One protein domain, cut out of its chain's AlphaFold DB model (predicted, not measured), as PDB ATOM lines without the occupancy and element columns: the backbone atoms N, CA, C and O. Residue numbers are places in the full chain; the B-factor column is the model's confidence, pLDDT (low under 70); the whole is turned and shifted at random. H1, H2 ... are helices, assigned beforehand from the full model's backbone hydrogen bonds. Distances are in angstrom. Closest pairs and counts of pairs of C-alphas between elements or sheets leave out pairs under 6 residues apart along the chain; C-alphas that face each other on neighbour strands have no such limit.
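What this domain is: This is residues 27 to 88 of the 181 residues of the protein "Cytochrome c domain-containing protein" of Planctomycetaceae bacterium (UniProt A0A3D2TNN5). Five short helices are strung round an open middle like a loose ring: H1, H2 and H3 follow one another round it, a long stretch without a named element comes next, and H4 and H5 bring the ring back round to H1. H5 comes back beside H1, close but not clearly touching it, while across the ring H2 is apart from H4 and H5, and H3 is apart from H5. The printed part has 62 residues, with five named helices in the order H1, H2, H3, H4, H5 and no named strand; the class is all helix, with 32 residues in named helices. It is compact, with a radius of gyration of the C-alphas of 11.8 A, and its outline is rounded, spanning 30 by 26 by 22 A.

Where its parts are: H1 is residues 27 to 33, from C-alpha 27 at (20.612, 50.060, 10.543), 10.6 A from first to last C-alpha. H2 is residues 38 to 45, 10.2 A long. H3, residues 53 to 56, begins with C-alpha 53 at (11.912, 36.576, -2.526). Residues 57 to 72 hold no named element; in them, residues 58 to 59 and 62 to 63 are short strand runs. H4 is residues 73 to 76. H5, residues 79 to 87, is the longest helix, 12.4 A, and ends with C-alpha 87 at (15.717, 48.181, 1.224).

How they stand to each other: H1 and H5 are close but not clearly touching; their closest C-alphas, those of Leu 32 and Lys 80, are 6.9 A apart. They run opposite ways at a shallow tilt of 28 degrees. H1 and H2 are apart. H2 and H3 only just touch, and touch only at the corner by their link, with 3 pairs of C-alphas within 8 A; the closest, those of Phe 45 and Cys 53, are 5.1 A apart. H3 and H4 are apart. H4 and H5 meet only through their link and are near each other, with 5 pairs of C-alphas within 10 A. H2 is apart from H4 and from H5. Every O i to N i+4 pair is within hydrogen-bond range in H2 and H5, and 2 of 3 are in H1; H3 and H4 are too short for such a pair.

The domain as a whole: The two C-alphas farthest apart are those of Leu 27 and Gly 61, at 31.9 A. Residues 33 to 41, of which 38 to 41 belong to H2, stand free. The links H1 to H2 and H4 to H5 are tight, H2 to H3 is short, and H3 to H4 is long, with 16 residues. The printed part has no cut. The mean pLDDT of the printed part is 82.7; the model's confidence is under 70 at residues 27 to 34 and 49 to 51.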
ATOM      1  N   LEU A  27      21.172  51.368  10.974       55.81
ATOM      2  CA  LEU A  27      20.612  50.060  10.543       55.81
ATOM      3  C   LEU A  27      21.339  49.411   9.343       55.81
ATOM      4  O   LEU A  27      21.474  48.189   9.271       55.81
ATOM      5  N   TRP A  28      21.860  50.214   8.415       54.56
ATOM      6  CA  TRP A  28      22.537  49.731   7.202       54.56
ATOM      7  C   TRP A  28      23.974  49.272   7.443       54.56
ATOM      8  O   TRP A  28      24.416  48.264   6.888       54.56
ATOM      9  N   THR A  29      24.706  50.009   8.276       53.69
ATOM     10  CA  THR A  29      26.119  49.748   8.572       53.69
ATOM     11  C   THR A  29      26.293  48.410   9.289       53.69
ATOM     12  O   THR A  29      27.206  47.647   8.966       53.69
ATOM     13  N   SER A  30      25.362  48.070  10.182       58.28
ATOM     14  CA  SER A  30      25.326  46.783  10.885       58.28
ATOM     15  C   SER A  30      25.152  45.612   9.906       58.28
ATOM     16  O   SER A  30      25.957  44.680   9.903       58.28
ATOM     17  N   LEU A  31      24.203  45.712   8.963       62.56
ATOM     18  CA  LEU A  31      23.980  44.690   7.927       62.56
ATOM     19  C   LEU A  31      25.185  44.476   7.000       62.56
ATOM     20  O   LEU A  31      25.348  43.385   6.450       62.56
ATOM     21  N   LEU A  32      26.015  45.499   6.789       64.25
ATOM     22  CA  LEU A  32      27.232  45.403   5.976       64.25
ATOM     23  C   LEU A  32      28.413  44.794   6.738       64.25
ATOM     24  O   LEU A  32      29.272  44.173   6.108       64.25
ATOM     25  N   SER A  33      28.428  44.938   8.063       63.34
ATOM     26  CA  SER A  33      29.546  44.547   8.930       63.34
ATOM     27  C   SER A  33      29.468  43.090   9.389       63.34
ATOM     28  O   SER A  33      30.494  42.460   9.632       63.34
ATOM     29  N   GLU A  34      28.269  42.511   9.464       67.44
ATOM     30  CA  GLU A  34      28.099  41.119   9.887       67.44
ATOM     31  C   GLU A  34      28.504  40.118   8.800       67.44
ATOM     32  O   GLU A  34      28.285  40.338   7.608       67.44
ATOM     33  N   LYS A  35      29.053  38.962   9.178       73.31
ATOM     34  CA  LYS A  35      29.253  37.855   8.236       73.31
ATOM     35  C   LYS A  35      27.912  37.155   7.997       73.31
ATOM     36  O   LYS A  35      27.304  36.654   8.935       73.31
ATOM     37  N   GLY A  36      27.461  37.102   6.745       74.81
ATOM     38  CA  GLY A  36      26.221  36.404   6.397       74.81
ATOM     39  C   GLY A  36      26.343  34.884   6.553       74.81
ATOM     40  O   GLY A  36      27.373  34.306   6.205       74.81
ATOM     41  N   ASP A  37      25.278  34.236   7.031       80.19
ATOM     42  CA  ASP A  37      25.122  32.777   7.016       80.19
ATOM     43  C   ASP A  37      24.342  32.343   5.754       80.19
ATOM     44  O   ASP A  37      23.140  32.630   5.651       80.19
ATOM     45  N   PRO A  38      24.972  31.622   4.806       84.00
ATOM     46  CA  PRO A  38      24.308  31.147   3.594       84.00
ATOM     47  C   PRO A  38      23.084  30.264   3.865       84.00
ATOM     48  O   PRO A  38      22.112  30.313   3.108       84.00
ATOM     49  N   ALA A  39      23.090  29.476   4.946       82.75
ATOM     50  CA  ALA A  39      21.961  28.616   5.287       82.75
ATOM     51  C   ALA A  39      20.750  29.448   5.734       82.75
ATOM     52  O   ALA A  39      19.621  29.187   5.305       82.75
ATOM     53  N   THR A  40      20.976  30.485   6.546       80.44
ATOM     54  CA  THR A  40      19.944  31.467   6.914       80.44
ATOM     55  C   THR A  40      19.444  32.237   5.699       80.44
ATOM     56  O   THR A  40      18.231  32.295   5.494       80.44
ATOM     57  N   GLY A  41      20.343  32.740   4.847       83.25
ATOM     58  CA  GLY A  41      19.969  33.438   3.615       83.25
ATOM     59  C   GLY A  41      19.105  32.576   2.691       83.25
ATOM     60  O   GLY A  41      18.091  33.040   2.174       83.25
ATOM     61  N   ARG A  42      19.429  31.284   2.553       86.88
ATOM     62  CA  ARG A  42      18.620  30.334   1.774       86.88
ATOM     63  C   ARG A  42      17.218  30.154   2.352       86.88
ATOM     64  O   ARG A  42      16.250  30.168   1.595       86.88
ATOM     65  N   ARG A  43      17.093  29.974   3.673       84.88
ATOM     66  CA  ARG A  43      15.780  29.858   4.333       84.88
ATOM     67  C   ARG A  43      14.947  31.116   4.133       84.88
ATOM     68  O   ARG A  43      13.767  31.005   3.833       84.88
ATOM     69  N   PHE A  44      15.573  32.282   4.256       82.88
ATOM     70  CA  PHE A  44      14.926  33.568   4.038       82.88
ATOM     71  C   PHE A  44      14.413  33.710   2.603       82.88
ATOM     72  O   PHE A  44      13.232  33.970   2.390       82.88
ATOM     73  N   PHE A  45      15.277  33.449   1.620       88.44
ATOM     74  CA  PHE A  45      14.949  33.590   0.205       88.44
ATOM     75  C   PHE A  45      13.753  32.723  -0.215       88.44
ATOM     76  O   PHE A  45      12.863  33.190  -0.924       88.44
ATOM     77  N   PHE A  46      13.720  31.467   0.242       89.44
ATOM     78  CA  PHE A  46      12.656  30.508  -0.078       89.44
ATOM     79  C   PHE A  46      11.506  30.487   0.941       89.44
ATOM     80  O   PHE A  46      10.631  29.624   0.847       89.44
ATOM     81  N   SER A  47      11.488  31.407   1.908       84.81
ATOM     82  CA  SER A  47      10.411  31.501   2.891       84.81
ATOM     83  C   SER A  47       9.099  31.909   2.223       84.81
ATOM     84  O   SER A  47       9.058  32.821   1.396       84.81
ATOM     85  N   GLN A  48       8.003  31.265   2.626       80.31
ATOM     86  CA  GLN A  48       6.646  31.678   2.251       80.31
ATOM     87  C   GLN A  48       6.105  32.795   3.160       80.31
ATOM     88  O   GLN A  48       5.114  33.436   2.822       80.31
ATOM     89  N   LEU A  49       6.771  33.046   4.292       69.06
ATOM     90  CA  LEU A  49       6.443  34.090   5.261       69.06
ATOM     91  C   LEU A  49       7.446  35.248   5.156       69.06
ATOM     92  O   LEU A  49       8.648  35.018   4.995       69.06
ATOM     93  N   GLY A  50       6.967  36.487   5.279       69.25
ATOM     94  CA  GLY A  50       7.788  37.693   5.152       69.25
ATOM     95  C   GLY A  50       8.016  38.096   3.692       69.25
ATOM     96  O   GLY A  50       7.062  38.284   2.946       69.25
ATOM     97  N   SER A  51       9.279  38.228   3.286       68.81
ATOM     98  CA  SER A  51       9.710  38.913   2.052       68.81
ATOM     99  C   SER A  51       9.475  38.139   0.752       68.81
ATOM    100  O   SER A  51       9.563  38.723  -0.322       68.81
ATOM    101  N   ARG A  52       9.221  36.823   0.835       85.50
ATOM    102  CA  ARG A  52       8.828  35.948  -0.290       85.50
ATOM    103  C   ARG A  52       9.686  36.123  -1.555       85.50
ATOM    104  O   ARG A  52       9.165  36.095  -2.665       85.50
ATOM    105  N   CYS A  53      11.007  36.255  -1.413       90.12
ATOM    106  CA  CYS A  53      11.912  36.576  -2.526       90.12
ATOM    107  C   CYS A  53      11.784  35.589  -3.699       90.12
ATOM    108  O   CYS A  53      11.731  35.996  -4.859       90.12
ATOM    109  N   ALA A  54      11.666  34.292  -3.393       92.56
ATOM    110  CA  ALA A  54      11.499  33.231  -4.381       92.56
ATOM    111  C   ALA A  54      10.169  33.283  -5.157       92.56
ATOM    112  O   ALA A  54      10.023  32.550  -6.132       92.56
ATOM    113  N   HIS A  55       9.198  34.106  -4.748       90.38
ATOM    114  CA  HIS A  55       7.968  34.321  -5.512       90.38
ATOM    115  C   HIS A  55       8.253  35.048  -6.829       90.38
ATOM    116  O   HIS A  55       7.734  34.650  -7.868       90.38
ATOM    117  N   CYS A  56       9.130  36.053  -6.793       90.94
ATOM    118  CA  CYS A  56       9.469  36.856  -7.966       90.94
ATOM    119  C   CYS A  56      10.793  36.431  -8.603       90.94
ATOM    120  O   CYS A  56      10.906  36.455  -9.826       90.94
ATOM    121  N   HIS A  57      11.776  36.032  -7.791       93.38
ATOM    122  CA  HIS A  57      13.143  35.768  -8.236       93.38
ATOM    123  C   HIS A  57      13.488  34.287  -8.268       93.38
ATOM    124  O   HIS A  57      13.004  33.483  -7.466       93.38
ATOM    125  N   ARG A  58      14.434  33.958  -9.146       94.88
ATOM    126  CA  ARG A  58      15.018  32.627  -9.250       94.88
ATOM    127  C   ARG A  58      16.355  32.539  -8.522       94.88
ATOM    128  O   ARG A  58      17.114  33.501  -8.479       94.88
ATOM    129  N   HIS A  59      16.651  31.364  -7.979       94.81
ATOM    130  CA  HIS A  59      17.980  30.993  -7.511       94.81
ATOM    131  C   HIS A  59      18.211  29.494  -7.736       94.81
ATOM    132  O   HIS A  59      17.416  28.658  -7.300       94.81
ATOM    133  N   SER A  60      19.302  29.141  -8.418       93.19
ATOM    134  CA  SER A  60      19.660  27.771  -8.806       93.19
ATOM    135  C   SER A  60      18.497  27.021  -9.469       93.19
ATOM    136  O   SER A  60      18.143  25.910  -9.076       93.19
ATOM    137  N   GLY A  61      17.823  27.664 -10.425       93.62
ATOM    138  CA  GLY A  61      16.714  27.048 -11.155       93.62
ATOM    139  C   GLY A  61      15.369  27.006 -10.411       93.62
ATOM    140  O   GLY A  61      14.378  26.577 -11.004       93.62
ATOM    141  N   ARG A  62      15.265  27.503  -9.172       93.69
ATOM    142  CA  ARG A  62      14.019  27.501  -8.378       93.69
ATOM    143  C   ARG A  62      13.515  28.911  -8.076       93.69
ATOM    144  O   ARG A  62      14.320  29.761  -7.718       93.69
ATOM    145  N   GLY A  63      12.199  29.117  -8.143       92.06
ATOM    146  CA  GLY A  63      11.538  30.395  -7.848       92.06
ATOM    147  C   GLY A  63      10.817  30.991  -9.060       92.06
ATOM    148  O   GLY A  63      10.594  30.291 -10.050       92.06
ATOM    149  N   GLY A  64      10.439  32.263  -8.950       89.00
ATOM    150  CA  GLY A  64       9.711  33.017  -9.970       89.00
ATOM    151  C   GLY A  64      10.571  33.520 -11.127       89.00
ATOM    152  O   GLY A  64      11.798  33.426 -11.109       89.00
ATOM    153  N   LEU A  65       9.892  34.056 -12.144       87.88
ATOM    154  CA  LEU A  65      10.488  34.619 -13.365       87.88
ATOM    155  C   LEU A  65      10.058  36.075 -13.610       87.88
ATOM    156  O   LEU A  65      10.184  36.570 -14.727       87.88
ATOM    157  N   ILE A  66       9.501  36.733 -12.590       89.12
ATOM    158  CA  ILE A  66       9.075  38.137 -12.674       89.12
ATOM    159  C   ILE A  66      10.310  39.035 -12.571       89.12
ATOM    160  O   ILE A  66      10.513  39.926 -13.390       89.12
ATOM    161  N   GLY A  67      11.144  38.778 -11.562       90.12
ATOM    162  CA  GLY A  67      12.409  39.464 -11.347       90.12
ATOM    163  C   GLY A  67      13.602  38.701 -11.934       90.12
ATOM    164  O   GLY A  67      13.468  37.549 -12.359       90.12
ATOM    165  N   PRO A  68      14.798  39.315 -11.925       91.31
ATOM    166  CA  PRO A  68      16.028  38.682 -12.390       91.31
ATOM    167  C   PRO A  68      16.376  37.406 -11.618       91.31
ATOM    168  O   PRO A  68      16.068  37.262 -10.431       91.31
ATOM    169  N   ASP A  69      17.106  36.512 -12.282       93.38
ATOM    170  CA  ASP A  69      17.752  35.376 -11.630       93.38
ATOM    171  C   ASP A  69      18.896  35.872 -10.729       93.38
ATOM    172  O   ASP A  69      19.830  36.536 -11.185       93.38
ATOM    173  N   LEU A  70      18.818  35.549  -9.438       94.56
ATOM    174  CA  LEU A  70      19.774  35.978  -8.421       94.56
ATOM    175  C   LEU A  70      20.838  34.916  -8.110       94.56
ATOM    176  O   LEU A  70      21.581  35.055  -7.140       94.56
ATOM    177  N   THR A  71      20.946  33.846  -8.903       93.62
ATOM    178  CA  THR A  71      21.932  32.767  -8.695       93.62
ATOM    179  C   THR A  71      23.362  33.294  -8.635       93.62
ATOM    180  O   THR A  71      24.131  32.873  -7.776       93.62
ATOM    181  N   ARG A  72      23.703  34.234  -9.522       93.31
ATOM    182  CA  ARG A  72      25.055  34.797  -9.672       93.31
ATOM    183  C   ARG A  72      25.100  36.294  -9.362       93.31
ATOM    184  O   ARG A  72      25.997  36.995  -9.811       93.31
ATOM    185  N   ILE A  73      24.133  36.803  -8.592       92.12
ATOM    186  CA  ILE A  73      24.004  38.249  -8.339       92.12
ATOM    187  C   ILE A  73      25.255  38.851  -7.682       92.12
ATOM    188  O   ILE A  73      25.616  39.987  -7.971       92.12
ATOM    189  N   ALA A  74      25.947  38.075  -6.845       88.50
ATOM    190  CA  ALA A  74      27.161  38.503  -6.155       88.50
ATOM    191  C   ALA A  74      28.381  38.669  -7.081       88.50
ATOM    192  O   ALA A  74      29.370  39.265  -6.671       88.50
ATOM    193  N   GLU A  75      28.331  38.155  -8.312       92.69
ATOM    194  CA  GLU A  75      29.426  38.305  -9.276       92.69
ATOM    195  C   GLU A  75      29.369  39.647 -10.011       92.69
ATOM    196  O   GLU A  75      30.398  40.168 -10.429       92.69
ATOM    197  N   SER A  76      28.169  40.214 -10.164       87.12
ATOM    198  CA  SER A  76      27.933  41.465 -10.890       87.12
ATOM    199  C   SER A  76      27.568  42.641  -9.984       87.12
ATOM    200  O   SER A  76      27.462  43.767 -10.463       87.12
ATOM    201  N   ASN A  77      27.357  42.408  -8.685       87.25
ATOM    202  CA  ASN A  77      26.934  43.435  -7.739       87.25
ATOM    203  C   ASN A  77      27.683  43.338  -6.411       87.25
ATOM    204  O   ASN A  77      27.944  42.259  -5.883       87.25
ATOM    205  N   THR A  78      27.957  44.501  -5.817       87.69
ATOM    206  CA  THR A  78      28.519  44.575  -4.468       87.69
ATOM    207  C   THR A  78      27.464  44.245  -3.415       87.69
ATOM    208  O   THR A  78      26.267  44.473  -3.605       87.69
ATOM    209  N   ARG A  79      27.910  43.788  -2.240       82.69
ATOM    210  CA  ARG A  79      27.029  43.571  -1.082       82.69
ATOM    211  C   ARG A  79      26.204  44.817  -0.743       82.69
ATOM    212  O   ARG A  79      25.003  44.699  -0.510       82.69
ATOM    213  N   LYS A  80      26.836  45.999  -0.767       82.06
ATOM    214  CA  LYS A  80      26.164  47.293  -0.570       82.06
ATOM    215  C   LYS A  80      25.028  47.461  -1.570       82.06
ATOM    216  O   LYS A  80      23.903  47.690  -1.153       82.06
ATOM    217  N   LYS A  81      25.291  47.253  -2.862       83.88
ATOM    218  CA  LYS A  81      24.279  47.390  -3.912       83.88
ATOM    219  C   LYS A  81      23.089  46.447  -3.712       83.88
ATOM    220  O   LYS A  81      21.957  46.908  -3.796       83.88
ATOM    221  N   ILE A  82      23.337  45.175  -3.393       86.06
ATOM    222  CA  ILE A  82      22.279  44.173  -3.178       86.06
ATOM    223  C   ILE A  82      21.384  44.563  -1.997       86.06
ATOM    224  O   ILE A  82      20.164  44.616  -2.141       86.06
ATOM    225  N   ILE A  83      21.984  44.885  -0.845       81.31
ATOM    226  CA  ILE A  83      21.234  45.324   0.341       81.31
ATOM    227  C   ILE A  83      20.470  46.612   0.021       81.31
ATOM    228  O   ILE A  83      19.313  46.752   0.413       81.31
ATOM    229  N   THR A  84      21.077  47.519  -0.755       79.50
ATOM    230  CA  THR A  84      20.408  48.749  -1.175       79.50
ATOM    231  C   THR A  84      19.187  48.508  -2.024       79.50
ATOM    232  O   THR A  84      18.152  49.098  -1.740       79.50
ATOM    233  N   SER A  85      19.261  47.610  -2.996       85.19
ATOM    234  CA  SER A  85      18.094  47.244  -3.789       85.19
ATOM    235  C   SER A  85      16.988  46.632  -2.926       85.19
ATOM    236  O   SER A  85      15.833  46.977  -3.116       85.19
ATOM    237  N   MET A  86      17.312  45.789  -1.938       82.62
ATOM    238  CA  MET A  86      16.298  45.165  -1.068       82.62
ATOM    239  C   MET A  86      15.560  46.156  -0.163       82.62
ATOM    240  O   MET A  86      14.386  45.960   0.143       82.62
ATOM    241  N   LEU A  87      16.262  47.180   0.311       79.06
ATOM    242  CA  LEU A  87      15.717  48.181   1.224       79.06
ATOM    243  C   LEU A  87      15.099  49.376   0.492       79.06
ATOM    244  O   LEU A  87      14.259  50.060   1.064       79.06
ATOM    245  N   LEU A  88      15.513  49.620  -0.753       80.56
ATOM    246  CA  LEU A  88      15.024  50.693  -1.617       80.56
ATOM    247  C   LEU A  88      14.736  50.182  -3.042       80.56
ATOM    248  O   LEU A  88      15.440  50.570  -3.985       80.56
TER     249      LEU A  88